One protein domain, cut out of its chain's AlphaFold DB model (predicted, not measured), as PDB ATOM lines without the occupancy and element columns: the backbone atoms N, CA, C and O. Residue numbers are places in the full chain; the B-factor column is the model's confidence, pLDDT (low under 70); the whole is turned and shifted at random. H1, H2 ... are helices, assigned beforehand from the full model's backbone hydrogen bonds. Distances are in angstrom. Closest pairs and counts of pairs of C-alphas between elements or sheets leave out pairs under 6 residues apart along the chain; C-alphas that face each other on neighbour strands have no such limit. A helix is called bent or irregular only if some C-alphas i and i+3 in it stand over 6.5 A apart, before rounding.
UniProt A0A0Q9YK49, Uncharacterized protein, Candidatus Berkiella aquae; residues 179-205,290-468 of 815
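AT A GLANCE: This is residues 179 to 205 and 290 to 468 of the 815 residues of an uncharacterized protein of Candidatus Berkiella aquae (UniProt A0A0Q9YK49). A long, thin rod of helices lies nearly along one axis: the two longest, H2 and H5, run the same way but are shifted along the rod, and they lie side by side over only part of their lengths. H1 and H3 run back against both of them, the hairpin of H6 and H7 packs on H5 residues 405 to 423, short H4 crosses H2, and residues 290 to 304 stick out at one end. The printed part has 206 residues with seven named helices, H1 to H7 in chain order, and no named strand, and its class is all helix. H1, H2, H3, H5, H6 and H7 form an up-and-down bundle, each running against the bundle helix before it in the chain. The whole is only just extended, close to loose, with a radius of gyration of the C-alphas of 25.2 A and spans of 100 by 32 by 28 A.

HOW THE PARTS SIT: The hub is H5, residues 383 to 432, which touches five other helices. It is irregular, with C-alphas 385 and 388 7.6 A apart, and it has a kink of 32 degrees near residue 390. H2, residues 291 to 338, touches H5 with residues 316 to 338 alone, at a shallow tilt of 17 degrees, the same way; the closest C-alphas, of Ile 334 and Leu 404, are 6.2 A apart. H3, residues 350 to 372, touches H5 residues 390 to 401 at a shallow tilt of 12 degrees, opposite ways, closest at the C-alphas of Asp 368 and Ser 394, 5.5 A. H2 and H3 are a helical hairpin with a shallow tilt of 26 degrees, closest at the C-alphas of Ala 323 and Leu 367, 6.4 A. H1, residues 183 to 204, touches H2 at a shallow tilt of 5 degrees, opposite ways, closest at the C-alphas of Ile 186 and Tyr 335, 6.1 A. H1 also touches H5 with residues 200 to 204 alone, and the C-alphas of Val 200 and Gln 389 are the closest, 7.0 A. H7, residues 457 to 467, touches H5 residues 412 to 423 at a shallow tilt of 26 degrees, the same way, closest at the C-alphas of Thr 416 and Tyr 463, 5.1 A. H6, residues 441 to 454, makes a hairpin with H7, closest at the C-alphas of Ile 451 and Val 460, 6.1 A. H5 and H6 are a hairpin too, at a shallow tilt of 33 degrees, only just short of steep, closest at the C-alphas of Ile 412 and Ile 451, 6.2 A. H6 touches H3 as well, closest at the C-alphas of Phe 350 and Asn 446, 6.2 A. H4, residues 376 to 381, is about perpendicular to H2 at 76 degrees and touches its residues 308 to 313, closest at the C-alphas of Arg 309 and Phe 381, 5.2 A. Among the pairs that stay apart are H1 and H3, and H2 and H7. Every O i to N i+4 pair is within hydrogen-bond range in H1, H2, H3, H4 and H7, against 41 of 46 in H5 and 9 of 10 in H6.

IN THESE COORDINATES: H5 is 69.4 A long from C-alpha 383 at (359.305, 266.122, 379.825) to C-alpha 432 at (427.572, 265.871, 392.243). H2 is 67.3 A long and begins with C-alpha 291 at (330.326, 251.467, 375.418). H3 measures 33.0 A, H1 31.5 A, H6 21.1 A, H7 15.2 A and H4 8.9 A.

THE WHOLE: The C-alphas farthest apart, of Leu 290 and His 432, are 101.4 A apart. Residues 206 to 289 are cut out, and C-alphas 205 and 290 are 39.4 A apart across the cut. Of the links printed whole, H2 to H3 is long, with 11 residues. The mean pLDDT of the printed part is 76.1, and 57 residues are under 70, among them 290 to 304, 336 to 348 and 428 to 441.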
ATOM      1  N   THR A 179     399.140 266.861 397.404       44.56
ATOM      2  CA  THR A 179     397.918 267.489 396.894       44.56
ATOM      3  C   THR A 179     397.958 268.982 397.234       44.56
ATOM      4  O   THR A 179     398.155 269.337 398.395       44.56
ATOM      5  N   VAL A 180     397.745 269.876 396.254       50.84
ATOM      6  CA  VAL A 180     397.642 271.336 396.506       50.84
ATOM      7  C   VAL A 180     396.504 271.621 397.499       50.84
ATOM      8  O   VAL A 180     396.527 272.585 398.261       50.84
ATOM      9  N   ARG A 181     395.492 270.744 397.512       55.69
ATOM     10  CA  ARG A 181     394.366 270.761 398.446       55.69
ATOM     11  C   ARG A 181     394.588 269.773 399.591       55.69
ATOM     12  O   ARG A 181     394.970 268.628 399.362       55.69
ATOM     13  N   LYS A 182     394.276 270.194 400.821       58.62
ATOM     14  CA  LYS A 182     394.270 269.308 401.998       58.62
ATOM     15  C   LYS A 182     393.325 268.113 401.743       58.62
ATOM     16  O   LYS A 182     392.219 268.346 401.248       58.62
ATOM     17  N   PRO A 183     393.684 266.871 402.124       60.22
ATOM     18  CA  PRO A 183     392.839 265.684 401.925       60.22
ATOM     19  C   PRO A 183     391.404 265.844 402.451       60.22
ATOM     20  O   PRO A 183     390.448 265.381 401.833       60.22
ATOM     21  N   GLN A 184     391.234 266.587 403.549       65.75
ATOM     22  CA  GLN A 184     389.930 266.925 404.130       65.75
ATOM     23  C   GLN A 184     389.034 267.735 403.177       65.75
ATOM     24  O   GLN A 184     387.831 267.491 403.108       65.75
ATOM     25  N   ALA A 185     389.605 268.666 402.405       66.00
ATOM     26  CA  ALA A 185     388.861 269.464 401.432       66.00
ATOM     27  C   ALA A 185     388.428 268.626 400.218       66.00
ATOM     28  O   ALA A 185     387.333 268.824 399.697       66.00
ATOM     29  N   ILE A 186     389.263 267.666 399.802       63.53
ATOM     30  CA  ILE A 186     388.929 266.694 398.750       63.53
ATOM     31  C   ILE A 186     387.784 265.790 399.218       63.53
ATOM     32  O   ILE A 186     386.786 265.662 398.515       63.53
ATOM     33  N   LYS A 187     387.885 265.237 400.436       73.69
ATOM     34  CA  LYS A 187     386.834 264.402 401.030       73.69
ATOM     35  C   LYS A 187     385.505 265.157 401.107       73.69
ATOM     36  O   LYS A 187     384.508 264.651 400.617       73.69
ATOM     37  N   LYS A 188     385.505 266.397 401.617       76.38
ATOM     38  CA  LYS A 188     384.298 267.239 401.706       76.38
ATOM     39  C   LYS A 188     383.653 267.492 400.338       76.38
ATOM     40  O   LYS A 188     382.436 267.398 400.226       76.38
ATOM     41  N   ALA A 189     384.449 267.784 399.309       69.94
ATOM     42  CA  ALA A 189     383.929 268.019 397.964       69.94
ATOM     43  C   ALA A 189     383.315 266.753 397.340       69.94
ATOM     44  O   ALA A 189     382.230 266.818 396.769       69.94
ATOM     45  N   LEU A 190     383.967 265.597 397.502       73.31
ATOM     46  CA  LEU A 190     383.429 264.308 397.054       73.31
ATOM     47  C   LEU A 190     382.140 263.937 397.798       73.31
ATOM     48  O   LEU A 190     381.183 263.490 397.173       73.31
ATOM     49  N   THR A 191     382.069 264.191 399.109       78.50
ATOM     50  CA  THR A 191     380.849 263.964 399.900       78.50
ATOM     51  C   THR A 191     379.689 264.849 399.441       78.50
ATOM     52  O   THR A 191     378.566 264.369 399.364       78.50
ATOM     53  N   GLN A 192     379.940 266.112 399.079       80.50
ATOM     54  CA  GLN A 192     378.901 267.002 398.538       80.50
ATOM     55  C   GLN A 192     378.337 266.503 397.204       80.50
ATOM     56  O   GLN A 192     377.147 266.654 396.945       80.50
ATOM     57  N   ILE A 193     379.175 265.898 396.359       74.81
ATOM     58  CA  ILE A 193     378.723 265.306 395.095       74.81
ATOM     59  C   ILE A 193     377.910 264.050 395.363       74.81
ATOM     60  O   ILE A 193     376.851 263.910 394.774       74.81
ATOM     61  N   TYR A 194     378.347 263.199 396.290       75.38
ATOM     62  CA  TYR A 194     377.582 262.019 396.693       75.38
ATOM     63  C   TYR A 194     376.210 262.388 397.283       75.38
ATOM     64  O   TYR A 194     375.199 261.760 396.993       75.38
ATOM     65  N   GLN A 195     376.142 263.457 398.082       81.69
ATOM     66  CA  GLN A 195     374.872 263.995 398.579       81.69
ATOM     67  C   GLN A 195     374.000 264.526 397.437       81.69
ATOM     68  O   GLN A 195     372.798 264.281 397.416       81.69
ATOM     69  N   PHE A 196     374.596 265.217 396.462       81.31
ATOM     70  CA  PHE A 196     373.889 265.671 395.268       81.31
ATOM     71  C   PHE A 196     373.358 264.495 394.432       81.31
ATOM     72  O   PHE A 196     372.187 264.510 394.064       81.31
ATOM     73  N   THR A 197     374.167 263.461 394.171       75.06
ATOM     74  CA  THR A 197     373.731 262.273 393.422       75.06
ATOM     75  C   THR A 197     372.641 261.519 394.174       75.06
ATOM     76  O   THR A 197     371.644 261.139 393.564       75.06
ATOM     77  N   HIS A 198     372.750 261.398 395.500       76.81
ATOM     78  CA  HIS A 198     371.698 260.829 396.341       76.81
ATOM     79  C   HIS A 198     370.388 261.625 396.256       76.81
ATOM     80  O   HIS A 198     369.341 261.038 396.000       76.81
ATOM     81  N   HIS A 199     370.428 262.953 396.407       79.06
ATOM     82  CA  HIS A 199     369.231 263.797 396.331       79.06
ATOM     83  C   HIS A 199     368.554 263.751 394.961       79.06
ATOM     84  O   HIS A 199     367.328 263.701 394.888       79.06
ATOM     85  N   VAL A 200     369.333 263.740 393.879       76.12
ATOM     86  CA  VAL A 200     368.784 263.603 392.527       76.12
ATOM     87  C   VAL A 200     368.178 262.209 392.341       76.12
ATOM     88  O   VAL A 200     367.051 262.107 391.870       76.12
ATOM     89  N   ASN A 201     368.850 261.143 392.785       72.50
ATOM     90  CA  ASN A 201     368.311 259.781 392.727       72.50
ATOM     91  C   ASN A 201     367.027 259.612 393.550       72.50
ATOM     92  O   ASN A 201     366.099 258.944 393.099       72.50
ATOM     93  N   GLU A 202     366.922 260.234 394.723       72.62
ATOM     94  CA  GLU A 202     365.674 260.256 395.493       72.62
ATOM     95  C   GLU A 202     364.572 261.054 394.799       72.62
ATOM     96  O   GLU A 202     363.428 260.610 394.771       72.62
ATOM     97  N   ALA A 203     364.903 262.183 394.171       68.31
ATOM     98  CA  ALA A 203     363.940 262.954 393.391       68.31
ATOM     99  C   ALA A 203     363.475 262.226 392.114       68.31
ATOM    100  O   ALA A 203     362.374 262.485 391.629       68.31
ATOM    101  N   LEU A 204     364.285 261.305 391.576       66.50
ATOM    102  CA  LEU A 204     363.932 260.442 390.442       66.50
ATOM    103  C   LEU A 204     363.056 259.249 390.842       66.50
ATOM    104  O   LEU A 204     362.325 258.740 389.989       66.50
ATOM    105  N   LYS A 205     363.071 258.832 392.119       66.50
ATOM    106  CA  LYS A 205     362.133 257.849 392.695       66.50
ATOM    107  C   LYS A 205     360.740 258.476 392.839       66.50
ATOM    108  O   LYS A 205     360.238 258.716 393.934       66.50
ATOM    109  N   LEU A 290     328.137 250.761 371.850       68.31
ATOM    110  CA  LEU A 290     329.527 250.288 371.819       68.31
ATOM    111  C   LEU A 290     330.310 250.574 373.109       68.31
ATOM    112  O   LEU A 290     331.509 250.310 373.155       68.31
ATOM    113  N   LEU A 291     329.667 251.069 374.169       64.75
ATOM    114  CA  LEU A 291     330.326 251.467 375.418       64.75
ATOM    115  C   LEU A 291     331.228 250.375 376.038       64.75
ATOM    116  O   LEU A 291     332.349 250.704 376.422       64.75
ATOM    117  N   PRO A 292     330.852 249.077 376.061       63.12
ATOM    118  CA  PRO A 292     331.748 248.015 376.537       63.12
ATOM    119  C   PRO A 292     332.995 247.819 375.655       63.12
ATOM    120  O   PRO A 292     334.070 247.493 376.152       63.12
ATOM    121  N   LEU A 293     332.864 248.043 374.342       67.06
ATOM    122  CA  LEU A 293     333.963 247.985 373.371       67.06
ATOM    123  C   LEU A 293     334.905 249.180 373.551       67.06
ATOM    124  O   LEU A 293     336.116 248.989 373.588       67.06
ATOM    125  N   TRP A 294     334.359 250.386 373.740       65.62
ATOM    126  CA  TRP A 294     335.136 251.577 374.096       65.62
ATOM    127  C   TRP A 294     335.839 251.434 375.440       65.62
ATOM    128  O   TRP A 294     336.966 251.899 375.580       65.62
ATOM    129  N   TRP A 295     335.213 250.762 376.406       65.25
ATOM    130  CA  TRP A 295     335.810 250.483 377.707       65.25
ATOM    131  C   TRP A 295     337.002 249.523 377.593       65.25
ATOM    132  O   TRP A 295     338.092 249.868 378.039       65.25
ATOM    133  N   LEU A 296     336.852 248.390 376.893       64.56
ATOM    134  CA  LEU A 296     337.957 247.453 376.623       64.56
ATOM    135  C   LEU A 296     339.079 248.085 375.783       64.56
ATOM    136  O   LEU A 296     340.264 247.866 376.049       64.56
ATOM    137  N   LEU A 297     338.722 248.870 374.761       64.38
ATOM    138  CA  LEU A 297     339.687 249.602 373.939       64.38
ATOM    139  C   LEU A 297     340.417 250.656 374.784       64.38
ATOM    140  O   LEU A 297     341.634 250.779 374.689       64.38
ATOM    141  N   GLY A 298     339.691 251.369 375.647       65.50
ATOM    142  CA  GLY A 298     340.219 252.363 376.577       65.50
ATOM    143  C   GLY A 298     341.155 251.760 377.620       65.50
ATOM    144  O   GLY A 298     342.217 252.322 377.866       65.50
ATOM    145  N   GLU A 299     340.831 250.591 378.176       64.38
ATOM    146  CA  GLU A 299     341.682 249.873 379.132       64.38
ATOM    147  C   GLU A 299     342.979 249.386 378.464       64.38
ATOM    148  O   GLU A 299     344.077 249.637 378.969       64.38
ATOM    149  N   LYS A 300     342.888 248.790 377.266       63.22
ATOM    150  CA  LYS A 300     344.071 248.379 376.487       63.22
ATOM    151  C   LYS A 300     344.933 249.566 376.060       63.22
ATOM    152  O   LYS A 300     346.156 249.498 376.185       63.22
ATOM    153  N   LEU A 301     344.324 250.661 375.600       66.12
ATOM    154  CA  LEU A 301     345.033 251.897 375.261       66.12
ATOM    155  C   LEU A 301     345.667 252.532 376.503       66.12
ATOM    156  O   LEU A 301     346.795 253.005 376.420       66.12
ATOM    157  N   HIS A 302     345.008 252.488 377.663       66.94
ATOM    158  CA  HIS A 302     345.562 252.971 378.926       66.94
ATOM    159  C   HIS A 302     346.777 252.147 379.370       66.94
ATOM    160  O   HIS A 302     347.801 252.719 379.746       66.94
ATOM    161  N   HIS A 303     346.715 250.814 379.276       68.56
ATOM    162  CA  HIS A 303     347.856 249.942 379.563       68.56
ATOM    163  C   HIS A 303     349.012 250.151 378.582       68.56
ATOM    164  O   HIS A 303     350.154 250.287 379.021       68.56
ATOM    165  N   ALA A 304     348.727 250.248 377.280       66.81
ATOM    166  CA  ALA A 304     349.732 250.535 376.260       66.81
ATOM    167  C   ALA A 304     350.376 251.915 376.473       66.81
ATOM    168  O   ALA A 304     351.597 252.030 376.438       66.81
ATOM    169  N   PHE A 305     349.577 252.942 376.783       72.00
ATOM    170  CA  PHE A 305     350.040 254.295 377.103       72.00
ATOM    171  C   PHE A 305     350.888 254.328 378.381       72.00
ATOM    172  O   PHE A 305     351.911 255.005 378.440       72.00
ATOM    173  N   LYS A 306     350.498 253.584 379.421       70.19
ATOM    174  CA  LYS A 306     351.273 253.468 380.663       70.19
ATOM    175  C   LYS A 306     352.601 252.745 380.426       70.19
ATOM    176  O   LYS A 306     353.623 253.181 380.950       70.19
ATOM    177  N   ALA A 307     352.601 251.682 379.622       69.50
ATOM    178  CA  ALA A 307     353.806 250.939 379.263       69.50
ATOM    179  C   ALA A 307     354.780 251.792 378.432       69.50
ATOM    180  O   ALA A 307     355.962 251.856 378.766       69.50
ATOM    181  N   THR A 308     354.295 252.512 377.414       72.44
ATOM    182  CA  THR A 308     355.128 253.418 376.603       72.44
ATOM    183  C   THR A 308     355.630 254.609 377.412       72.44
ATOM    184  O   THR A 308     356.820 254.920 377.355       72.44
ATOM    185  N   ARG A 309     354.779 255.224 378.247       75.38
ATOM    186  CA  ARG A 309     355.188 256.284 379.184       75.38
ATOM    187  C   ARG A 309     356.313 255.817 380.109       75.38
ATOM    188  O   ARG A 309     357.300 256.531 380.261       75.38
ATOM    189  N   ASN A 310     356.177 254.634 380.708       74.56
ATOM    190  CA  ASN A 310     357.202 254.068 381.587       74.56
ATOM    191  C   ASN A 310     358.494 253.744 380.824       74.56
ATOM    192  O   ASN A 310     359.573 254.004 381.341       74.56
ATOM    193  N   GLY A 311     358.402 253.258 379.581       74.88
ATOM    194  CA  GLY A 311     359.568 253.037 378.721       74.88
ATOM    195  C   GLY A 311     360.371 254.318 378.467       74.88
ATOM    196  O   GLY A 311     361.575 254.346 378.711       74.88
ATOM    197  N   TYR A 312     359.710 255.407 378.060       76.94
ATOM    198  CA  TYR A 312     360.379 256.699 377.839       76.94
ATOM    199  C   TYR A 312     360.897 257.342 379.133       76.94
ATOM    200  O   TYR A 312     361.961 257.963 379.124       76.94
ATOM    201  N   LEU A 313     360.180 257.180 380.253       75.62
ATOM    202  CA  LEU A 313     360.659 257.612 381.569       75.62
ATOM    203  C   LEU A 313     361.942 256.878 381.966       75.62
ATOM    204  O   LEU A 313     362.893 257.542 382.366       75.62
ATOM    205  N   ASN A 314     361.993 255.554 381.798       78.69
ATOM    206  CA  ASN A 314     363.169 254.750 382.130       78.69
ATOM    207  C   ASN A 314     364.377 255.144 381.268       78.69
ATOM    208  O   ASN A 314     365.438 255.415 381.811       78.69
ATOM    209  N   ILE A 315     364.202 255.309 379.949       80.56
ATOM    210  CA  ILE A 315     365.291 255.735 379.047       80.56
ATOM    211  C   ILE A 315     365.883 257.083 379.485       80.56
ATOM    212  O   ILE A 315     367.103 257.265 379.507       80.56
ATOM    213  N   LYS A 316     365.034 258.053 379.849       82.44
ATOM    214  CA  LYS A 316     365.501 259.364 380.319       82.44
ATOM    215  C   LYS A 316     366.090 259.311 381.729       82.44
ATOM    216  O   LYS A 316     367.021 260.064 382.010       82.44
ATOM    217  N   GLN A 317     365.597 258.430 382.597       80.00
ATOM    218  CA  GLN A 317     366.198 258.165 383.905       80.00
ATOM    219  C   GLN A 317     367.589 257.537 383.768       80.00
ATOM    220  O   GLN A 317     368.508 257.991 384.442       80.00
ATOM    221  N   ASP A 318     367.782 256.594 382.846       81.25
ATOM    222  CA  ASP A 318     369.084 255.973 382.582       81.25
ATOM    223  C   ASP A 318     370.107 257.004 382.085       81.25
ATOM    224  O   ASP A 318     371.228 257.053 382.588       81.25
ATOM    225  N   GLN A 319     369.708 257.909 381.180       83.44
ATOM    226  CA  GLN A 319     370.558 259.027 380.732       83.44
ATOM    227  C   GLN A 319     370.952 259.961 381.886       83.44
ATOM    228  O   GLN A 319     372.071 260.474 381.944       83.44
ATOM    229  N   VAL A 320     370.026 260.195 382.817       82.25
ATOM    230  CA  VAL A 320     370.281 260.984 384.021       82.25
ATOM    231  C   VAL A 320     371.262 260.264 384.953       82.25
ATOM    232  O   VAL A 320     372.209 260.889 385.429       82.25
ATOM    233  N   VAL A 321     371.090 258.962 385.182       79.62
ATOM    234  CA  VAL A 321     371.995 258.147 386.009       79.62
ATOM    235  C   VAL A 321     373.394 258.078 385.387       79.62
ATOM    236  O   VAL A 321     374.390 258.262 386.091       79.62
ATOM    237  N   GLU A 322     373.489 257.916 384.066       83.19
ATOM    238  CA  GLU A 322     374.750 257.964 383.318       83.19
ATOM    239  C   GLU A 322     375.476 259.306 383.530       83.19
ATOM    240  O   GLU A 322     376.676 259.338 383.822       83.19
ATOM    241  N   ALA A 323     374.742 260.424 383.483       84.69
ATOM    242  CA  ALA A 323     375.289 261.750 383.750       84.69
ATOM    243  C   ALA A 323     375.762 261.931 385.204       84.69
ATOM    244  O   ALA A 323     376.806 262.548 385.433       84.69
ATOM    245  N   LEU A 324     375.051 261.375 386.192       80.88
ATOM    246  CA  LEU A 324     375.476 261.399 387.599       80.88
ATOM    247  C   LEU A 324     376.769 260.600 387.813       80.88
ATOM    248  O   LEU A 324     377.693 261.093 388.465       80.88
ATOM    249  N   HIS A 325     376.892 259.419 387.202       81.12
ATOM    250  CA  HIS A 325     378.131 258.639 387.245       81.12
ATOM    251  C   HIS A 325     379.301 259.364 386.569       81.12
ATOM    252  O   HIS A 325     380.423 259.356 387.088       81.12
ATOM    253  N   LEU A 326     379.066 260.032 385.435       84.50
ATOM    254  CA  LEU A 326     380.101 260.837 384.789       84.50
ATOM    255  C   LEU A 326     380.525 262.034 385.654       84.50
ATOM    256  O   LEU A 326     381.718 262.347 385.711       84.50
ATOM    257  N   LEU A 327     379.586 262.694 386.338       81.94
ATOM    258  CA  LEU A 327     379.891 263.766 387.287       81.94
ATOM    259  C   LEU A 327     380.809 263.266 388.406       81.94
ATOM    260  O   LEU A 327     381.821 263.912 388.683       81.94
ATOM    261  N   GLU A 328     380.511 262.115 389.012       80.25
ATOM    262  CA  GLU A 328     381.354 261.517 390.054       80.25
ATOM    263  C   GLU A 328     382.767 261.220 389.537       80.25
ATOM    264  O   GLU A 328     383.750 261.679 390.125       80.25
ATOM    265  N   ARG A 329     382.881 260.536 388.391       81.19
ATOM    266  CA  ARG A 329     384.178 260.213 387.770       81.19
ATOM    267  C   ARG A 329     384.970 261.467 387.385       81.19
ATOM    268  O   ARG A 329     386.181 261.521 387.586       81.19
ATOM    269  N   SER A 330     384.305 262.499 386.865       82.62
ATOM    270  CA  SER A 330     384.965 263.749 386.457       82.62
ATOM    271  C   SER A 330     385.470 264.542 387.661       82.62
ATOM    272  O   SER A 330     386.577 265.076 387.634       82.62
ATOM    273  N   HIS A 331     384.724 264.569 388.767       77.56
ATOM    274  CA  HIS A 331     385.220 265.179 389.997       77.56
ATOM    275  C   HIS A 331     386.340 264.354 390.638       77.56
ATOM    276  O   HIS A 331     387.306 264.937 391.131       77.56
ATOM    277  N   GLN A 332     386.289 263.020 390.577       76.69
ATOM    278  CA  GLN A 332     387.422 262.180 390.973       76.69
ATOM    279  C   GLN A 332     388.680 262.527 390.162       76.69
ATOM    280  O   GLN A 332     389.738 262.720 390.756       76.69
ATOM    281  N   LEU A 333     388.576 262.708 388.840       79.00
ATOM    282  CA  LEU A 333     389.689 263.179 388.006       79.00
ATOM    283  C   LEU A 333     390.212 264.553 388.470       79.00
ATOM    284  O   LEU A 333     391.420 264.722 388.672       79.00
ATOM    285  N   ILE A 334     389.313 265.519 388.697       75.94
ATOM    286  CA  ILE A 334     389.664 266.872 389.154       75.94
ATOM    287  C   ILE A 334     390.423 266.829 390.484       75.94
ATOM    288  O   ILE A 334     391.468 267.468 390.616       75.94
ATOM    289  N   TYR A 335     389.923 266.099 391.481       73.12
ATOM    290  CA  TYR A 335     390.478 266.135 392.835       73.12
ATOM    291  C   TYR A 335     391.645 265.168 393.051       73.12
ATOM    292  O   TYR A 335     392.573 265.510 393.785       73.12
ATOM    293  N   HIS A 336     391.635 263.996 392.409       66.69
ATOM    294  CA  HIS A 336     392.676 262.981 392.581       66.69
ATOM    295  C   HIS A 336     393.799 263.046 391.555       66.69
ATOM    296  O   HIS A 336     394.809 262.406 391.796       66.69
ATOM    297  N   ARG A 337     393.664 263.759 390.431       67.25
ATOM    298  CA  ARG A 337     394.753 263.860 389.440       67.25
ATOM    299  C   ARG A 337     395.117 265.296 389.098       67.25
ATOM    300  O   ARG A 337     396.287 265.646 389.145       67.25
ATOM    301  N   LEU A 338     394.137 266.152 388.817       66.62
ATOM    302  CA  LEU A 338     394.414 267.524 388.358       66.62
ATOM    303  C   LEU A 338     394.689 268.515 389.498       66.62
ATOM    304  O   LEU A 338     395.335 269.535 389.294       66.62
ATOM    305  N   SER A 339     394.222 268.221 390.714       58.66
ATOM    306  CA  SER A 339     394.491 269.029 391.918       58.66
ATOM    307  C   SER A 339     395.798 268.641 392.633       58.66
ATOM    308  O   SER A 339     396.083 269.140 393.728       58.66
ATOM    309  N   GLN A 340     396.569 267.716 392.061       64.62
ATOM    310  CA  GLN A 340     397.839 267.245 392.605       64.62
ATOM    311  C   GLN A 340     399.008 268.112 392.123       64.62
ATOM    312  O   GLN A 340     399.062 268.497 390.958       64.62
ATOM    313  N   VAL A 341     399.963 268.400 393.015       60.09
ATOM    314  CA  VAL A 341     401.275 268.938 392.624       60.09
ATOM    315  C   VAL A 341     401.994 267.835 391.859       60.09
ATOM    316  O   VAL A 341     402.223 266.756 392.409       60.09
ATOM    317  N   ILE A 342     402.370 268.098 390.609       63.31
ATOM    318  CA  ILE A 342     403.272 267.210 389.871       63.31
ATOM    319  C   ILE A 342     404.668 267.375 390.471       63.31
ATOM    320  O   ILE A 342     405.345 268.365 390.216       63.31
ATOM    321  N   VAL A 343     405.062 266.425 391.317       55.69
ATOM    322  CA  VAL A 343     406.362 266.451 392.001       55.69
ATOM    323  C   VAL A 343     407.499 266.102 391.046       55.69
ATOM    324  O   VAL A 343     408.607 266.589 391.222       55.69
ATOM    325  N   ASP A 344     407.211 265.279 390.040       60.25
ATOM    326  CA  ASP A 344     408.183 264.771 389.083       60.25
ATOM    327  C   ASP A 344     407.645 264.960 387.661       60.25
ATOM    328  O   ASP A 344     406.785 264.209 387.201       60.25
ATOM    329  N   ILE A 345     408.085 266.034 387.006       67.56
ATOM    330  CA  ILE A 345     407.663 266.379 385.640       67.56
ATOM    331  C   ILE A 345     408.372 265.500 384.609       67.56
ATOM    332  O   ILE A 345     407.793 265.198 383.566       67.56
ATOM    333  N   THR A 346     409.592 265.065 384.918       62.91
ATOM    334  CA  THR A 346     410.435 264.217 384.072       62.91
ATOM    335  C   THR A 346     409.753 262.910 383.686       62.91
ATOM    336  O   THR A 346     409.827 262.515 382.526       62.91
ATOM    337  N   TYR A 347     409.039 262.283 384.624       62.50
ATOM    338  CA  TYR A 347     408.392 260.979 384.420       62.50
ATOM    339  C   TYR A 347     406.858 261.040 384.431       62.50
ATOM    340  O   TYR A 347     406.179 260.013 384.532       62.50
ATOM    341  N   HIS A 348     406.271 262.238 384.357       66.94
ATOM    342  CA  HIS A 348     404.819 262.368 384.321       66.94
ATOM    343  C   HIS A 348     404.260 262.009 382.942       66.94
ATOM    344  O   HIS A 348     404.623 262.612 381.940       66.94
ATOM    345  N   ASP A 349     403.315 261.077 382.884       73.19
ATOM    346  CA  ASP A 349     402.683 260.701 381.621       73.19
ATOM    347  C   ASP A 349     401.637 261.743 381.182       73.19
ATOM    348  O   ASP A 349     400.443 261.640 381.482       73.19
ATOM    349  N   PHE A 350     402.110 262.780 380.485       77.94
ATOM    350  CA  PHE A 350     401.259 263.824 379.913       77.94
ATOM    351  C   PHE A 350     400.377 263.308 378.774       77.94
ATOM    352  O   PHE A 350     399.316 263.883 378.547       77.94
ATOM    353  N   SER A 351     400.762 262.217 378.104       76.62
ATOM    354  CA  SER A 351     399.976 261.629 377.015       76.62
ATOM    355  C   SER A 351     398.682 261.004 377.547       76.62
ATOM    356  O   SER A 351     397.589 261.415 377.154       76.62
ATOM    357  N   LEU A 352     398.789 260.144 378.564       78.94
ATOM    358  CA  LEU A 352     397.645 259.537 379.245       78.94
ATOM    359  C   LEU A 352     396.785 260.576 379.975       78.94
ATOM    360  O   LEU A 352     395.567 260.424 380.098       78.94
ATOM    361  N   LEU A 353     397.409 261.627 380.516       81.38
ATOM    362  CA  LEU A 353     396.679 262.728 381.138       81.38
ATOM    363  C   LEU A 353     395.824 263.474 380.105       81.38
ATOM    364  O   LEU A 353     394.655 263.749 380.376       81.38
ATOM    365  N   ASN A 354     396.402 263.774 378.941       84.50
ATOM    366  CA  ASN A 354     395.736 264.461 377.840       84.50
ATOM    367  C   ASN A 354     394.535 263.650 377.325       84.50
ATOM    368  O   ASN A 354     393.423 264.173 377.263       84.50
ATOM    369  N   GLU A 355     394.731 262.352 377.079       83.94
ATOM    370  CA  GLU A 355     393.669 261.429 376.659       83.94
ATOM    371  C   GLU A 355     392.502 261.405 377.660       83.94
ATOM    372  O   GLU A 355     391.334 261.530 377.287       83.94
ATOM    373  N   LYS A 356     392.803 261.329 378.964       84.06
ATOM    374  CA  LYS A 356     391.776 261.315 380.017       84.06
ATOM    375  C   LYS A 356     391.010 262.627 380.107       84.06
ATOM    376  O   LYS A 356     389.793 262.602 380.265       84.06
ATOM    377  N   ILE A 357     391.687 263.770 380.024       87.38
ATOM    378  CA  ILE A 357     391.010 265.073 380.050       87.38
ATOM    379  C   ILE A 357     390.087 265.207 378.836       87.38
ATOM    380  O   ILE A 357     388.943 265.629 378.988       87.38
ATOM    381  N   GLU A 358     390.564 264.832 377.650       88.44
ATOM    382  CA  GLU A 358     389.785 264.903 376.417       88.44
ATOM    383  C   GLU A 358     388.562 263.987 376.446       88.44
ATOM    384  O   GLU A 358     387.455 264.457 376.187       88.44
ATOM    385  N   SER A 359     388.736 262.729 376.857       88.81
ATOM    386  CA  SER A 359     387.638 261.771 377.015       88.81
ATOM    387  C   SER A 359     386.543 262.311 377.943       88.81
ATOM    388  O   SER A 359     385.363 262.294 377.593       88.81
ATOM    389  N   HIS A 360     386.920 262.876 379.096       88.69
ATOM    390  CA  HIS A 360     385.958 263.463 380.029       88.69
ATOM    391  C   HIS A 360     385.286 264.730 379.479       88.69
ATOM    392  O   HIS A 360     384.078 264.886 379.643       88.69
ATOM    393  N   LEU A 361     386.025 265.629 378.817       89.31
ATOM    394  CA  LEU A 361     385.451 266.836 378.207       89.31
ATOM    395  C   LEU A 361     384.452 266.493 377.096       89.31
ATOM    396  O   LEU A 361     383.378 267.089 377.040       89.31
ATOM    397  N   GLN A 362     384.786 265.533 376.231       91.31
ATOM    398  CA  GLN A 362     383.882 265.062 375.182       91.31
ATOM    399  C   GLN A 362     382.636 264.414 375.792       91.31
ATOM    400  O   GLN A 362     381.524 264.811 375.454       91.31
ATOM    401  N   ALA A 363     382.802 263.504 376.759       89.56
ATOM    402  CA  ALA A 363     381.683 262.830 377.413       89.56
ATOM    403  C   ALA A 363     380.728 263.811 378.124       89.56
ATOM    404  O   ALA A 363     379.512 263.650 378.022       89.56
ATOM    405  N   LEU A 364     381.258 264.849 378.792       89.56
ATOM    406  CA  LEU A 364     380.446 265.885 379.445       89.56
ATOM    407  C   LEU A 364     379.585 266.641 378.425       89.56
ATOM    408  O   LEU A 364     378.388 266.810 378.653       89.56
ATOM    409  N   LYS A 365     380.162 267.031 377.281       89.19
ATOM    410  CA  LYS A 365     379.438 267.721 376.200       89.19
ATOM    411  C   LYS A 365     378.385 266.833 375.544       89.19
ATOM    412  O   LYS A 365     377.262 267.275 375.313       89.19
ATOM    413  N   THR A 366     378.727 265.578 375.247       89.50
ATOM    414  CA  THR A 366     377.798 264.635 374.611       89.50
ATOM    415  C   THR A 366     376.599 264.341 375.512       89.50
ATOM    416  O   THR A 366     375.470 264.316 375.026       89.50
ATOM    417  N   LEU A 367     376.816 264.141 376.816       87.38
ATOM    418  CA  LEU A 367     375.725 263.879 377.758       87.38
ATOM    419  C   LEU A 367     374.882 265.120 378.055       87.38
ATOM    420  O   LEU A 367     373.665 264.991 378.153       87.38
ATOM    421  N   ASP A 368     375.477 266.314 378.116       89.38
ATOM    422  CA  ASP A 368     374.707 267.559 378.239       89.38
ATOM    423  C   ASP A 368     373.759 267.752 377.042       89.38
ATOM    424  O   ASP A 368     372.558 267.967 377.220       89.38
ATOM    425  N   ALA A 369     374.261 267.540 375.819       86.75
ATOM    426  CA  ALA A 369     373.449 267.590 374.605       86.75
ATOM    427  C   ALA A 369     372.326 266.532 374.600       86.75
ATOM    428  O   ALA A 369     371.182 266.844 374.258       86.75
ATOM    429  N   LYS A 370     372.616 265.292 375.025       85.94
ATOM    430  CA  LYS A 370     371.612 264.214 375.146       85.94
ATOM    431  C   LYS A 370     370.523 264.532 376.178       85.94
ATOM    432  O   LYS A 370     369.355 264.217 375.945       85.94
ATOM    433  N   LEU A 371     370.876 265.165 377.298       84.25
ATOM    434  CA  LEU A 371     369.921 265.555 378.343       84.25
ATOM    435  C   LEU A 371     369.025 266.722 377.916       84.25
ATOM    436  O   LEU A 371     367.851 266.757 378.287       84.25
ATOM    437  N   GLN A 372     369.557 267.663 377.133       82.19
ATOM    438  CA  GLN A 372     368.798 268.802 376.610       82.19
ATOM    439  C   GLN A 372     367.888 268.419 375.434       82.19
ATOM    440  O   GLN A 372     366.845 269.046 375.228       82.19
ATOM    441  N   HIS A 373     368.240 267.379 374.674       83.62
ATOM    442  CA  HIS A 373     367.438 266.918 373.548       83.62
ATOM    443  C   HIS A 373     366.262 266.039 374.003       83.62
ATOM    444  O   HIS A 373     366.447 264.947 374.540       83.62
ATOM    445  N   TYR A 374     365.038 266.505 373.745       78.75
ATOM    446  CA  TYR A 374     363.812 265.716 373.884       78.75
ATOM    447  C   TYR A 374     363.194 265.495 372.505       78.75
ATOM    448  O   TYR A 374     362.785 266.469 371.855       78.75
ATOM    449  N   SER A 375     363.074 264.231 372.102       79.81
ATOM    450  CA  SER A 375     362.262 263.823 370.953       79.81
ATOM    451  C   SER A 375     360.786 264.174 371.180       79.81
ATOM    452  O   SER A 375     360.350 264.400 372.312       79.81
ATOM    453  N   TRP A 376     359.988 264.228 370.110       73.88
ATOM    454  CA  TRP A 376     358.562 264.560 370.216       73.88
ATOM    455  C   TRP A 376     357.823 263.640 371.207       73.88
ATOM    456  O   TRP A 376     357.113 264.133 372.084       73.88
ATOM    457  N   TRP A 377     358.065 262.330 371.153       68.56
ATOM    458  CA  TRP A 377     357.452 261.372 372.076       68.56
ATOM    459  C   TRP A 377     357.894 261.588 373.533       68.56
ATOM    460  O   TRP A 377     357.057 261.616 374.432       68.56
ATOM    461  N   GLU A 378     359.173 261.868 373.790       74.50
ATOM    462  CA  GLU A 378     359.661 262.190 375.141       74.50
ATOM    463  C   GLU A 378     359.070 263.504 375.686       74.50
ATOM    464  O   GLU A 378     358.791 263.623 376.884       74.50
ATOM    465  N   ARG A 379     358.817 264.496 374.819       75.31
ATOM    466  CA  ARG A 379     358.113 265.731 375.215       75.31
ATOM    467  C   ARG A 379     356.707 265.447 375.729       75.31
ATOM    468  O   ARG A 379     356.276 266.076 376.691       75.31
ATOM    469  N   LEU A 380     356.030 264.490 375.105       69.31
ATOM    470  CA  LEU A 380     354.660 264.101 375.422       69.31
ATOM    471  C   LEU A 380     354.578 263.237 376.689       69.31
ATOM    472  O   LEU A 380     353.684 263.432 377.510       69.31
ATOM    473  N   PHE A 381     355.526 262.314 376.871       70.19
ATOM    474  CA  PHE A 381     355.444 261.289 377.916       70.19
ATOM    475  C   PHE A 381     356.220 261.595 379.204       70.19
ATOM    476  O   PHE A 381     355.782 261.171 380.276       70.19
ATOM    477  N   CYS A 382     357.355 262.305 379.142       72.25
ATOM    478  CA  CYS A 382     358.259 262.426 380.297       72.25
ATOM    479  C   CYS A 382     358.784 263.841 380.594       72.25
ATOM    480  O   CYS A 382     359.246 264.086 381.710       72.25
ATOM    481  N   HIS A 383     358.695 264.793 379.659       74.69
ATOM    482  CA  HIS A 383     359.305 266.122 379.825       74.69
ATOM    483  C   HIS A 383     358.810 266.881 381.059       74.69
ATOM    484  O   HIS A 383     359.628 267.345 381.844       74.69
ATOM    485  N   ALA A 384     357.497 266.960 381.298       70.19
ATOM    486  CA  ALA A 384     356.958 267.686 382.453       70.19
ATOM    487  C   ALA A 384     357.471 267.148 383.805       70.19
ATOM    488  O   ALA A 384     357.620 267.910 384.757       70.19
ATOM    489  N   GLN A 385     357.775 265.849 383.874       70.69
ATOM    490  CA  GLN A 385     358.172 265.162 385.100       70.69
ATOM    491  C   GLN A 385     359.685 265.243 385.365       70.69
ATOM    492  O   GLN A 385     360.096 265.331 386.520       70.69
ATOM    493  N   LEU A 386     360.516 265.246 384.315       76.75
ATOM    494  CA  LEU A 386     361.982 265.208 384.440       76.75
ATOM    495  C   LEU A 386     362.681 266.545 384.141       76.75
ATOM    496  O   LEU A 386     363.857 266.687 384.475       76.75
ATOM    497  N   LYS A 387     361.981 267.545 383.582       79.50
ATOM    498  CA  LYS A 387     362.566 268.833 383.155       79.50
ATOM    499  C   LYS A 387     363.402 269.517 384.236       79.50
ATOM    500  O   LYS A 387     364.500 269.992 383.942       79.50
ATOM    501  N   SER A 388     362.902 269.570 385.472       77.69
ATOM    502  CA  SER A 388     363.609 270.207 386.591       77.69
ATOM    503  C   SER A 388     364.920 269.488 386.917       77.69
ATOM    504  O   SER A 388     365.953 270.141 387.046       77.69
ATOM    505  N   GLN A 389     364.911 268.153 386.952       80.44
ATOM    506  CA  GLN A 389     366.100 267.344 387.228       80.44
ATOM    507  C   GLN A 389     367.110 267.419 386.081       80.44
ATOM    508  O   GLN A 389     368.291 267.667 386.322       80.44
ATOM    509  N   THR A 390     366.661 267.326 384.825       83.56
ATOM    510  CA  THR A 390     367.559 267.465 383.668       83.56
ATOM    511  C   THR A 390     368.210 268.846 383.602       83.56
ATOM    512  O   THR A 390     369.392 268.942 383.285       83.56
ATOM    513  N   ALA A 391     367.492 269.913 383.973       81.75
ATOM    514  CA  ALA A 391     368.047 271.267 384.011       81.75
ATOM    515  C   ALA A 391     369.091 271.441 385.130       81.75
ATOM    516  O   ALA A 391     370.137 272.057 384.916       81.75
ATOM    517  N   VAL A 392     368.838 270.872 386.316       85.31
ATOM    518  CA  VAL A 392     369.782 270.900 387.446       85.31
ATOM    519  C   VAL A 392     371.065 270.132 387.114       85.31
ATOM    520  O   VAL A 392     372.161 270.630 387.380       85.31
ATOM    521  N   ILE A 393     370.949 268.958 386.489       86.56
ATOM    522  CA  ILE A 393     372.099 268.133 386.091       86.56
ATOM    523  C   ILE A 393     372.880 268.787 384.956       86.56
ATOM    524  O   ILE A 393     374.096 268.886 385.061       86.56
ATOM    525  N   SER A 394     372.207 269.298 383.923       86.38
ATOM    526  CA  SER A 394     372.843 270.022 382.812       86.38
ATOM    527  C   SER A 394     373.659 271.220 383.317       86.38
ATOM    528  O   SER A 394     374.851 271.353 383.024       86.38
ATOM    529  N   LYS A 395     373.086 272.024 384.225       89.06
ATOM    530  CA  LYS A 395     373.821 273.107 384.896       89.06
ATOM    531  C   LYS A 395     375.046 272.581 385.649       89.06
ATOM    532  O   LYS A 395     376.097 273.224 385.631       89.06
ATOM    533  N   LYS A 396     374.940 271.424 386.309       87.50
ATOM    534  CA  LYS A 396     376.052 270.824 387.054       87.50
ATOM    535  C   LYS A 396     377.135 270.235 386.142       87.50
ATOM    536  O   LYS A 396     378.313 270.361 386.473       87.50
ATOM    537  N   LEU A 397     376.770 269.660 384.996       87.69
ATOM    538  CA  LEU A 397     377.699 269.195 383.959       87.69
ATOM    539  C   LEU A 397     378.516 270.366 383.406       87.69
ATOM    540  O   LEU A 397     379.743 270.313 383.449       87.69
ATOM    541  N   CYS A 398     377.859 271.466 383.031       88.44
ATOM    542  CA  CYS A 398     378.520 272.690 382.568       88.44
ATOM    543  C   CYS A 398     379.447 273.308 383.642       88.44
ATOM    544  O   CYS A 398     380.591 273.690 383.373       88.44
ATOM    545  N   GLN A 399     379.016 273.331 384.911       88.69
ATOM    546  CA  GLN A 399     379.883 273.735 386.031       88.69
ATOM    547  C   GLN A 399     381.106 272.821 386.198       88.69
ATOM    548  O   GLN A 399     382.192 273.285 386.539       88.69
ATOM    549  N   THR A 400     380.946 271.520 385.965       86.44
ATOM    550  CA  THR A 400     382.041 270.548 386.082       86.44
ATOM    551  C   THR A 400     383.022 270.685 384.922       86.44
ATOM    552  O   THR A 400     384.227 270.638 385.148       86.44
ATOM    553  N   GLU A 401     382.532 270.935 383.705       89.88
ATOM    554  CA  GLU A 401     383.361 271.226 382.532       89.88
ATOM    555  C   GLU A 401     384.223 272.477 382.757       89.88
ATOM    556  O   GLU A 401     385.447 272.436 382.616       89.88
ATOM    557  N   THR A 402     383.605 273.579 383.190       88.25
ATOM    558  CA  THR A 402     384.323 274.829 383.499       88.25
ATOM    559  C   THR A 402     385.326 274.646 384.640       88.25
ATOM    560  O   THR A 402     386.460 275.126 384.559       88.25
ATOM    561  N   GLN A 403     384.969 273.898 385.690       86.12
ATOM    562  CA  GLN A 403     385.890 273.565 386.778       86.12
ATOM    563  C   GLN A 403     387.065 272.695 386.305       86.12
ATOM    564  O   GLN A 403     388.199 272.922 386.744       86.12
ATOM    565  N   LEU A 404     386.824 271.728 385.416       86.25
ATOM    566  CA  LEU A 404     387.852 270.879 384.816       86.25
ATOM    567  C   LEU A 404     388.858 271.742 384.044       86.25
ATOM    568  O   LEU A 404     390.047 271.714 384.359       86.25
ATOM    569  N   GLN A 405     388.377 272.600 383.140       87.06
ATOM    570  CA  GLN A 405     389.212 273.523 382.361       87.06
ATOM    571  C   GLN A 405     390.016 274.485 383.252       87.06
ATOM    572  O   GLN A 405     391.220 274.656 383.060       87.06
ATOM    573  N   MET A 406     389.390 275.084 384.272       86.25
ATOM    574  CA  MET A 406     390.099 275.953 385.222       86.25
ATOM    575  C   MET A 406     391.191 275.211 386.000       86.25
ATOM    576  O   MET A 406     392.249 275.778 386.275       86.25
ATOM    577  N   THR A 407     390.945 273.955 386.380       83.88
ATOM    578  CA  THR A 407     391.924 273.153 387.126       83.88
ATOM    579  C   THR A 407     393.104 272.772 386.233       83.88
ATOM    580  O   THR A 407     394.245 272.901 386.671       83.88
ATOM    581  N   VAL A 408     392.854 272.418 384.968       87.31
ATOM    582  CA  VAL A 408     393.909 272.188 383.965       87.31
ATOM    583  C   VAL A 408     394.759 273.449 383.762       87.31
ATOM    584  O   VAL A 408     395.983 273.368 383.825       87.31
ATOM    585  N   LYS A 409     394.151 274.638 383.649       86.00
ATOM    586  CA  LYS A 409     394.900 275.910 383.558       86.00
ATOM    587  C   LYS A 409     395.793 276.174 384.775       86.00
ATOM    588  O   LYS A 409     396.920 276.641 384.637       86.00
ATOM    589  N   ARG A 410     395.322 275.863 385.988       82.94
ATOM    590  CA  ARG A 410     396.158 275.966 387.204       82.94
ATOM    591  C   ARG A 410     397.323 274.979 387.175       82.94
ATOM    592  O   ARG A 410     398.425 275.337 387.584       82.94
ATOM    593  N   MET A 411     397.082 273.765 386.688       83.69
ATOM    594  CA  MET A 411     398.108 272.740 386.520       83.69
ATOM    595  C   MET A 411     399.170 273.172 385.503       83.69
ATOM    596  O   MET A 411     400.349 272.992 385.781       83.69
ATOM    597  N   ILE A 412     398.783 273.816 384.397       86.62
ATOM    598  CA  ILE A 412     399.715 274.412 383.424       86.62
ATOM    599  C   ILE A 412     400.647 275.406 384.104       86.62
ATOM    600  O   ILE A 412     401.856 275.215 384.061       86.62
ATOM    601  N   LYS A 413     400.111 276.400 384.823       82.25
ATOM    602  CA  LYS A 413     400.947 277.389 385.527       82.25
ATOM    603  C   LYS A 413     401.947 276.729 386.480       82.25
ATOM    604  O   LYS A 413     403.107 277.131 386.537       82.25
ATOM    605  N   HIS A 414     401.502 275.691 387.187       81.62
ATOM    606  CA  HIS A 414     402.353 274.892 388.059       81.62
ATOM    607  C   HIS A 414     403.458 274.150 387.283       81.62
ATOM    608  O   HIS A 414     404.630 274.270 387.640       81.62
ATOM    609  N   ILE A 415     403.110 273.423 386.211       82.12
ATOM    610  CA  ILE A 415     404.064 272.720 385.334       82.12
ATOM    611  C   ILE A 415     405.113 273.698 384.823       82.12
ATOM    612  O   ILE A 415     406.304 273.458 384.996       82.12
ATOM    613  N   THR A 416     404.663 274.825 384.271       80.81
ATOM    614  CA  THR A 416     405.523 275.855 383.709       80.81
ATOM    615  C   THR A 416     406.561 276.310 384.732       80.81
ATOM    616  O   THR A 416     407.751 276.177 384.464       80.81
ATOM    617  N   SER A 417     406.137 276.721 385.938       78.81
ATOM    618  CA  SER A 417     407.060 277.136 387.008       78.81
ATOM    619  C   SER A 417     408.057 276.052 387.422       78.81
ATOM    620  O   SER A 417     409.220 276.338 387.717       78.81
ATOM    621  N   ARG A 418     407.606 274.798 387.434       77.00
ATOM    622  CA  ARG A 418     408.349 273.679 388.000       77.00
ATOM    623  C   ARG A 418     409.382 273.116 387.023       77.00
ATOM    624  O   ARG A 418     410.428 272.667 387.473       77.00
ATOM    625  N   VAL A 419     409.171 273.229 385.710       81.62
ATOM    626  CA  VAL A 419     410.165 272.851 384.682       81.62
ATOM    627  C   VAL A 419     411.499 273.574 384.900       81.62
ATOM    628  O   VAL A 419     412.559 272.951 384.849       81.62
ATOM    629  N   LYS A 420     411.463 274.872 385.227       80.19
ATOM    630  CA  LYS A 420     412.670 275.643 385.564       80.19
ATOM    631  C   LYS A 420     413.369 275.116 386.820       80.19
ATOM    632  O   LYS A 420     414.600 275.069 386.873       80.19
ATOM    633  N   GLU A 421     412.597 274.773 387.850       76.56
ATOM    634  CA  GLU A 421     413.129 274.236 389.105       76.56
ATOM    635  C   GLU A 421     413.785 272.874 388.880       76.56
ATOM    636  O   GLU A 421     414.910 272.682 389.331       76.56
ATOM    637  N   GLU A 422     413.141 271.980 388.123       74.69
ATOM    638  CA  GLU A 422     413.700 270.675 387.758       74.69
ATOM    639  C   GLU A 422     414.992 270.822 386.954       74.69
ATOM    640  O   GLU A 422     415.990 270.208 387.304       74.69
ATOM    641  N   LEU A 423     415.045 271.713 385.959       77.19
ATOM    642  CA  LEU A 423     416.282 272.007 385.222       77.19
ATOM    643  C   LEU A 423     417.413 272.508 386.133       77.19
ATOM    644  O   LEU A 423     418.575 272.140 385.964       77.19
ATOM    645  N   THR A 424     417.074 273.334 387.124       74.38
ATOM    646  CA  THR A 424     418.043 273.851 388.102       74.38
ATOM    647  C   THR A 424     418.498 272.758 389.077       74.38
ATOM    648  O   THR A 424     419.656 272.734 389.489       74.38
ATOM    649  N   LEU A 425     417.604 271.849 389.472       72.25
ATOM    650  CA  LEU A 425     417.946 270.684 390.291       72.25
ATOM    651  C   LEU A 425     418.800 269.691 389.505       72.25
ATOM    652  O   LEU A 425     419.760 269.160 390.056       72.25
ATOM    653  N   LEU A 426     418.504 269.498 388.221       71.12
ATOM    654  CA  LEU A 426     419.243 268.623 387.321       71.12
ATOM    655  C   LEU A 426     420.672 269.137 387.114       71.12
ATOM    656  O   LEU A 426     421.613 268.358 387.225       71.12
ATOM    657  N   GLU A 427     420.863 270.453 386.955       74.75
ATOM    658  CA  GLU A 427     422.198 271.076 386.969       74.75
ATOM    659  C   GLU A 427     422.990 270.719 388.239       74.75
ATOM    660  O   GLU A 427     424.142 270.284 388.153       74.75
ATOM    661  N   LYS A 428     422.366 270.855 389.416       69.06
ATOM    662  CA  LYS A 428     422.992 270.542 390.712       69.06
ATOM    663  C   LYS A 428     423.241 269.046 390.920       69.06
ATOM    664  O   LYS A 428     424.214 268.681 391.573       69.06
ATOM    665  N   ALA A 429     422.380 268.181 390.396       62.81
ATOM    666  CA  ALA A 429     422.522 266.732 390.509       62.81
ATOM    667  C   ALA A 429     423.667 266.220 389.622       62.81
ATOM    668  O   ALA A 429     424.558 265.520 390.108       62.81
ATOM    669  N   VAL A 430     423.714 266.666 388.360       63.84
ATOM    670  CA  VAL A 430     424.812 266.392 387.412       63.84
ATOM    671  C   VAL A 430     426.157 266.917 387.936       63.84
ATOM    672  O   VAL A 430     427.214 266.367 387.629       63.84
ATOM    673  N   TYR A 431     426.138 267.982 388.741       61.88
ATOM    674  CA  TYR A 431     427.323 268.504 389.424       61.88
ATOM    675  C   TYR A 431     427.938 267.501 390.420       61.88
ATOM    676  O   TYR A 431     429.165 267.420 390.508       61.88
ATOM    677  N   HIS A 432     427.119 266.727 391.140       54.09
ATOM    678  CA  HIS A 432     427.572 265.871 392.243       54.09
ATOM    679  C   HIS A 432     427.760 264.394 391.885       54.09
ATOM    680  O   HIS A 432     428.521 263.707 392.566       54.09
ATOM    681  N   GLN A 433     427.090 263.887 390.848       49.34
ATOM    682  CA  GLN A 433     427.069 262.459 390.527       49.34
ATOM    683  C   GLN A 433     427.603 262.186 389.115       49.34
ATOM    684  O   GLN A 433     427.410 262.967 388.189       49.34
ATOM    685  N   ALA A 434     428.272 261.043 388.931       44.38
ATOM    686  CA  ALA A 434     428.640 260.528 387.606       44.38
ATOM    687  C   ALA A 434     427.420 260.042 386.790       44.38
ATOM    688  O   ALA A 434     427.566 259.672 385.626       44.38
ATOM    689  N   LEU A 435     426.233 260.044 387.402       45.81
ATOM    690  CA  LEU A 435     424.966 259.678 386.790       45.81
ATOM    691  C   LEU A 435     424.450 260.838 385.931       45.81
ATOM    692  O   LEU A 435     424.453 261.991 386.359       45.81
ATOM    693  N   ARG A 436     424.012 260.520 384.709       49.69
ATOM    694  CA  ARG A 436     423.319 261.449 383.810       49.69
ATOM    695  C   ARG A 436     421.814 261.347 384.072       49.69
ATOM    696  O   ARG A 436     421.197 260.408 383.576       49.69
ATOM    697  N   PRO A 437     421.196 262.253 384.843       50.44
ATOM    698  CA  PRO A 437     419.751 262.406 384.797       50.44
ATOM    699  C   PRO A 437     419.358 262.878 383.392       50.44
ATOM    700  O   PRO A 437     419.639 264.010 383.004       50.44
ATOM    701  N   VAL A 438     418.729 261.994 382.617       53.84
ATOM    702  CA  VAL A 438     418.209 262.323 381.287       53.84
ATOM    703  C   VAL A 438     416.778 262.819 381.458       53.84
ATOM    704  O   VAL A 438     415.881 262.038 381.764       53.84
ATOM    705  N   PHE A 439     416.546 264.117 381.249       62.91
ATOM    706  CA  PHE A 439     415.192 264.603 380.984       62.91
ATOM    707  C   PHE A 439     414.812 264.105 379.580       62.91
ATOM    708  O   PHE A 439     415.499 264.468 378.624       62.91
ATOM    709  N   PRO A 440     413.792 263.248 379.399       64.69
ATOM    710  CA  PRO A 440     413.541 262.650 378.090       64.69
ATOM    711  C   PRO A 440     413.230 263.731 377.047       64.69
ATOM    712  O   PRO A 440     412.375 264.583 377.281       64.69
ATOM    713  N   ALA A 441     413.880 263.694 375.879       64.50
ATOM    714  CA  ALA A 441     413.699 264.720 374.842       64.50
ATOM    715  C   ALA A 441     412.224 264.869 374.413       64.50
ATOM    716  O   ALA A 441     411.711 265.978 374.267       64.50
ATOM    717  N   ASN A 442     411.502 263.747 374.321       71.75
ATOM    718  CA  ASN A 442     410.076 263.728 373.981       71.75
ATOM    719  C   ASN A 442     409.199 264.388 375.054       71.75
ATOM    720  O   ASN A 442     408.111 264.865 374.752       71.75
ATOM    721  N   GLN A 443     409.670 264.461 376.299       75.75
ATOM    722  CA  GLN A 443     408.897 264.999 377.408       75.75
ATOM    723  C   GLN A 443     408.709 266.517 377.300       75.75
ATOM    724  O   GLN A 443     407.626 267.009 377.604       75.75
ATOM    725  N   TYR A 444     409.702 267.257 376.790       76.00
ATOM    726  CA  TYR A 444     409.542 268.690 376.497       76.00
ATOM    727  C   TYR A 444     408.453 268.942 375.458       76.00
ATOM    728  O   TYR A 444     407.655 269.867 375.614       76.00
ATOM    729  N   ASN A 445     408.399 268.098 374.428       77.88
ATOM    730  CA  ASN A 445     407.382 268.184 373.387       77.88
ATOM    731  C   ASN A 445     406.004 267.798 373.930       77.88
ATOM    732  O   ASN A 445     405.039 268.509 373.676       77.88
ATOM    733  N   ASN A 446     405.914 266.748 374.749       82.38
ATOM    734  CA  ASN A 446     404.662 266.331 375.384       82.38
ATOM    735  C   ASN A 446     404.100 267.417 376.314       82.38
ATOM    736  O   ASN A 446     402.900 267.693 376.296       82.38
ATOM    737  N   ILE A 447     404.963 268.071 377.101       84.81
ATOM    738  CA  ILE A 447     404.569 269.201 377.952       84.81
ATOM    739  C   ILE A 447     404.152 270.392 377.089       84.81
ATOM    740  O   ILE A 447     403.115 270.994 377.357       84.81
ATOM    741  N   LYS A 448     404.916 270.713 376.037       85.31
ATOM    742  CA  LYS A 448     404.583 271.807 375.117       85.31
ATOM    743  C   LYS A 448     403.209 271.596 374.483       85.31
ATOM    744  O   LYS A 448     402.365 272.471 374.606       85.31
ATOM    745  N   GLN A 449     402.953 270.417 373.915       86.69
ATOM    746  CA  GLN A 449     401.661 270.052 373.325       86.69
ATOM    747  C   GLN A 449     400.519 270.134 374.343       86.69
ATOM    748  O   GLN A 449     399.430 270.613 374.030       86.69
ATOM    749  N   PHE A 450     400.756 269.694 375.582       88.19
ATOM    750  CA  PHE A 450     399.775 269.813 376.658       88.19
ATOM    751  C   PHE A 450     399.441 271.281 376.975       88.19
ATOM    752  O   PHE A 450     398.270 271.628 377.143       88.19
ATOM    753  N   ILE A 451     400.450 272.155 377.026       88.62
ATOM    754  CA  ILE A 451     400.272 273.590 377.283       88.62
ATOM    755  C   ILE A 451     399.615 274.281 376.084       88.62
ATOM    756  O   ILE A 451     398.697 275.065 376.285       88.62
ATOM    757  N   GLU A 452     400.002 273.959 374.850       88.19
ATOM    758  CA  GLU A 452     399.381 274.497 373.631       88.19
ATOM    759  C   GLU A 452     397.895 274.135 373.533       88.19
ATOM    760  O   GLU A 452     397.080 274.956 373.115       88.19
ATOM    761  N   LYS A 453     397.519 272.921 373.954       88.12
ATOM    762  CA  LYS A 453     396.136 272.436 373.865       88.12
ATOM    763  C   LYS A 453     395.195 273.069 374.894       88.12
ATOM    764  O   LYS A 453     394.013 273.245 374.598       88.12
ATOM    765  N   TYR A 454     395.675 273.388 376.099       88.00
ATOM    766  CA  TYR A 454     394.808 273.838 377.203       88.00
ATOM    767  C   TYR A 454     395.168 275.212 377.808       88.00
ATOM    768  O   TYR A 454     394.389 275.749 378.606       88.00
ATOM    769  N   GLY A 455     396.328 275.774 377.473       85.75
ATOM    770  CA  GLY A 455     396.862 277.039 377.992       85.75
ATOM    771  C   GLY A 455     396.570 278.247 377.104       85.75
ATOM    772  O   GLY A 455     395.958 278.138 376.042       85.75
ATOM    773  N   THR A 456     396.974 279.434 377.561       87.56
ATOM    774  CA  THR A 456     396.972 280.655 376.737       87.56
ATOM    775  C   THR A 456     398.283 280.797 375.957       87.56
ATOM    776  O   THR A 456     399.266 280.119 376.247       87.56
ATOM    777  N   LYS A 457     398.332 281.730 374.993       86.56
ATOM    778  CA  LYS A 457     399.591 282.097 374.316       86.56
ATOM    779  C   LYS A 457     400.675 282.523 375.317       86.56
ATOM    780  O   LYS A 457     401.809 282.081 375.202       86.56
ATOM    781  N   GLU A 458     400.296 283.282 376.345       87.06
ATOM    782  CA  GLU A 458     401.201 283.690 377.429       87.06
ATOM    783  C   GLU A 458     401.767 282.489 378.206       87.06
ATOM    784  O   GLU A 458     402.944 282.487 378.560       87.06
ATOM    785  N   ASP A 459     400.959 281.450 378.462       85.69
ATOM    786  CA  ASP A 459     401.423 280.242 379.158       85.69
ATOM    787  C   ASP A 459     402.459 279.470 378.315       85.69
ATOM    788  O   ASP A 459     403.439 278.956 378.866       85.69
ATOM    789  N   VAL A 460     402.262 279.417 376.990       86.44
ATOM    790  CA  VAL A 460     403.208 278.811 376.035       86.44
ATOM    791  C   VAL A 460     404.511 279.606 376.002       86.44
ATOM    792  O   VAL A 460     405.575 279.030 376.211       86.44
ATOM    793  N   GLU A 461     404.442 280.927 375.828       85.81
ATOM    794  CA  GLU A 461     405.619 281.807 375.818       85.81
ATOM    795  C   GLU A 461     406.407 281.717 377.133       85.81
ATOM    796  O   GLU A 461     407.637 281.624 377.146       85.81
ATOM    797  N   HIS A 462     405.702 281.684 378.265       84.81
ATOM    798  CA  HIS A 462     406.325 281.551 379.574       84.81
ATOM    799  C   HIS A 462     406.968 280.166 379.764       84.81
ATOM    800  O   HIS A 462     408.031 280.068 380.382       84.81
ATOM    801  N   TYR A 463     406.371 279.096 379.230       87.00
ATOM    802  CA  TYR A 463     406.995 277.773 379.196       87.00
ATOM    803  C   TYR A 463     408.239 277.748 378.325       87.00
ATOM    804  O   TYR A 463     409.286 277.320 378.804       87.00
ATOM    805  N   GLU A 464     408.179 278.274 377.107       83.62
ATOM    806  CA  GLU A 464     409.340 278.342 376.223       83.62
ATOM    807  C   GLU A 464     410.482 279.134 376.870       83.62
ATOM    808  O   GLU A 464     411.625 278.677 376.878       83.62
ATOM    809  N   ALA A 465     410.192 280.257 377.530       82.44
ATOM    810  CA  ALA A 465     411.200 281.044 378.240       82.44
ATOM    811  C   ALA A 465     411.848 280.305 379.431       82.44
ATOM    812  O   ALA A 465     413.005 280.587 379.771       82.44
ATOM    813  N   GLN A 466     411.108 279.403 380.088       83.88
ATOM    814  CA  GLN A 466     411.552 278.651 381.266       83.88
ATOM    815  C   GLN A 466     412.169 277.287 380.943       83.88
ATOM    816  O   GLN A 466     413.027 276.831 381.696       83.88
ATOM    817  N   ALA A 467     411.768 276.667 379.838       81.88
ATOM    818  CA  ALA A 467     412.311 275.418 379.322       81.88
ATOM    819  C   ALA A 467     413.549 275.638 378.437       81.88
ATOM    820  O   ALA A 467     414.360 274.727 378.291       81.88
ATOM    821  N   ASN A 468     413.729 276.834 377.863       83.31
ATOM    822  CA  ASN A 468     414.858 277.135 376.987       83.31
ATOM    823  C   ASN A 468     416.188 277.163 377.760       83.31
ATOM    824  O   ASN A 468     416.545 278.131 378.439       83.31
TER     825      ASN A 468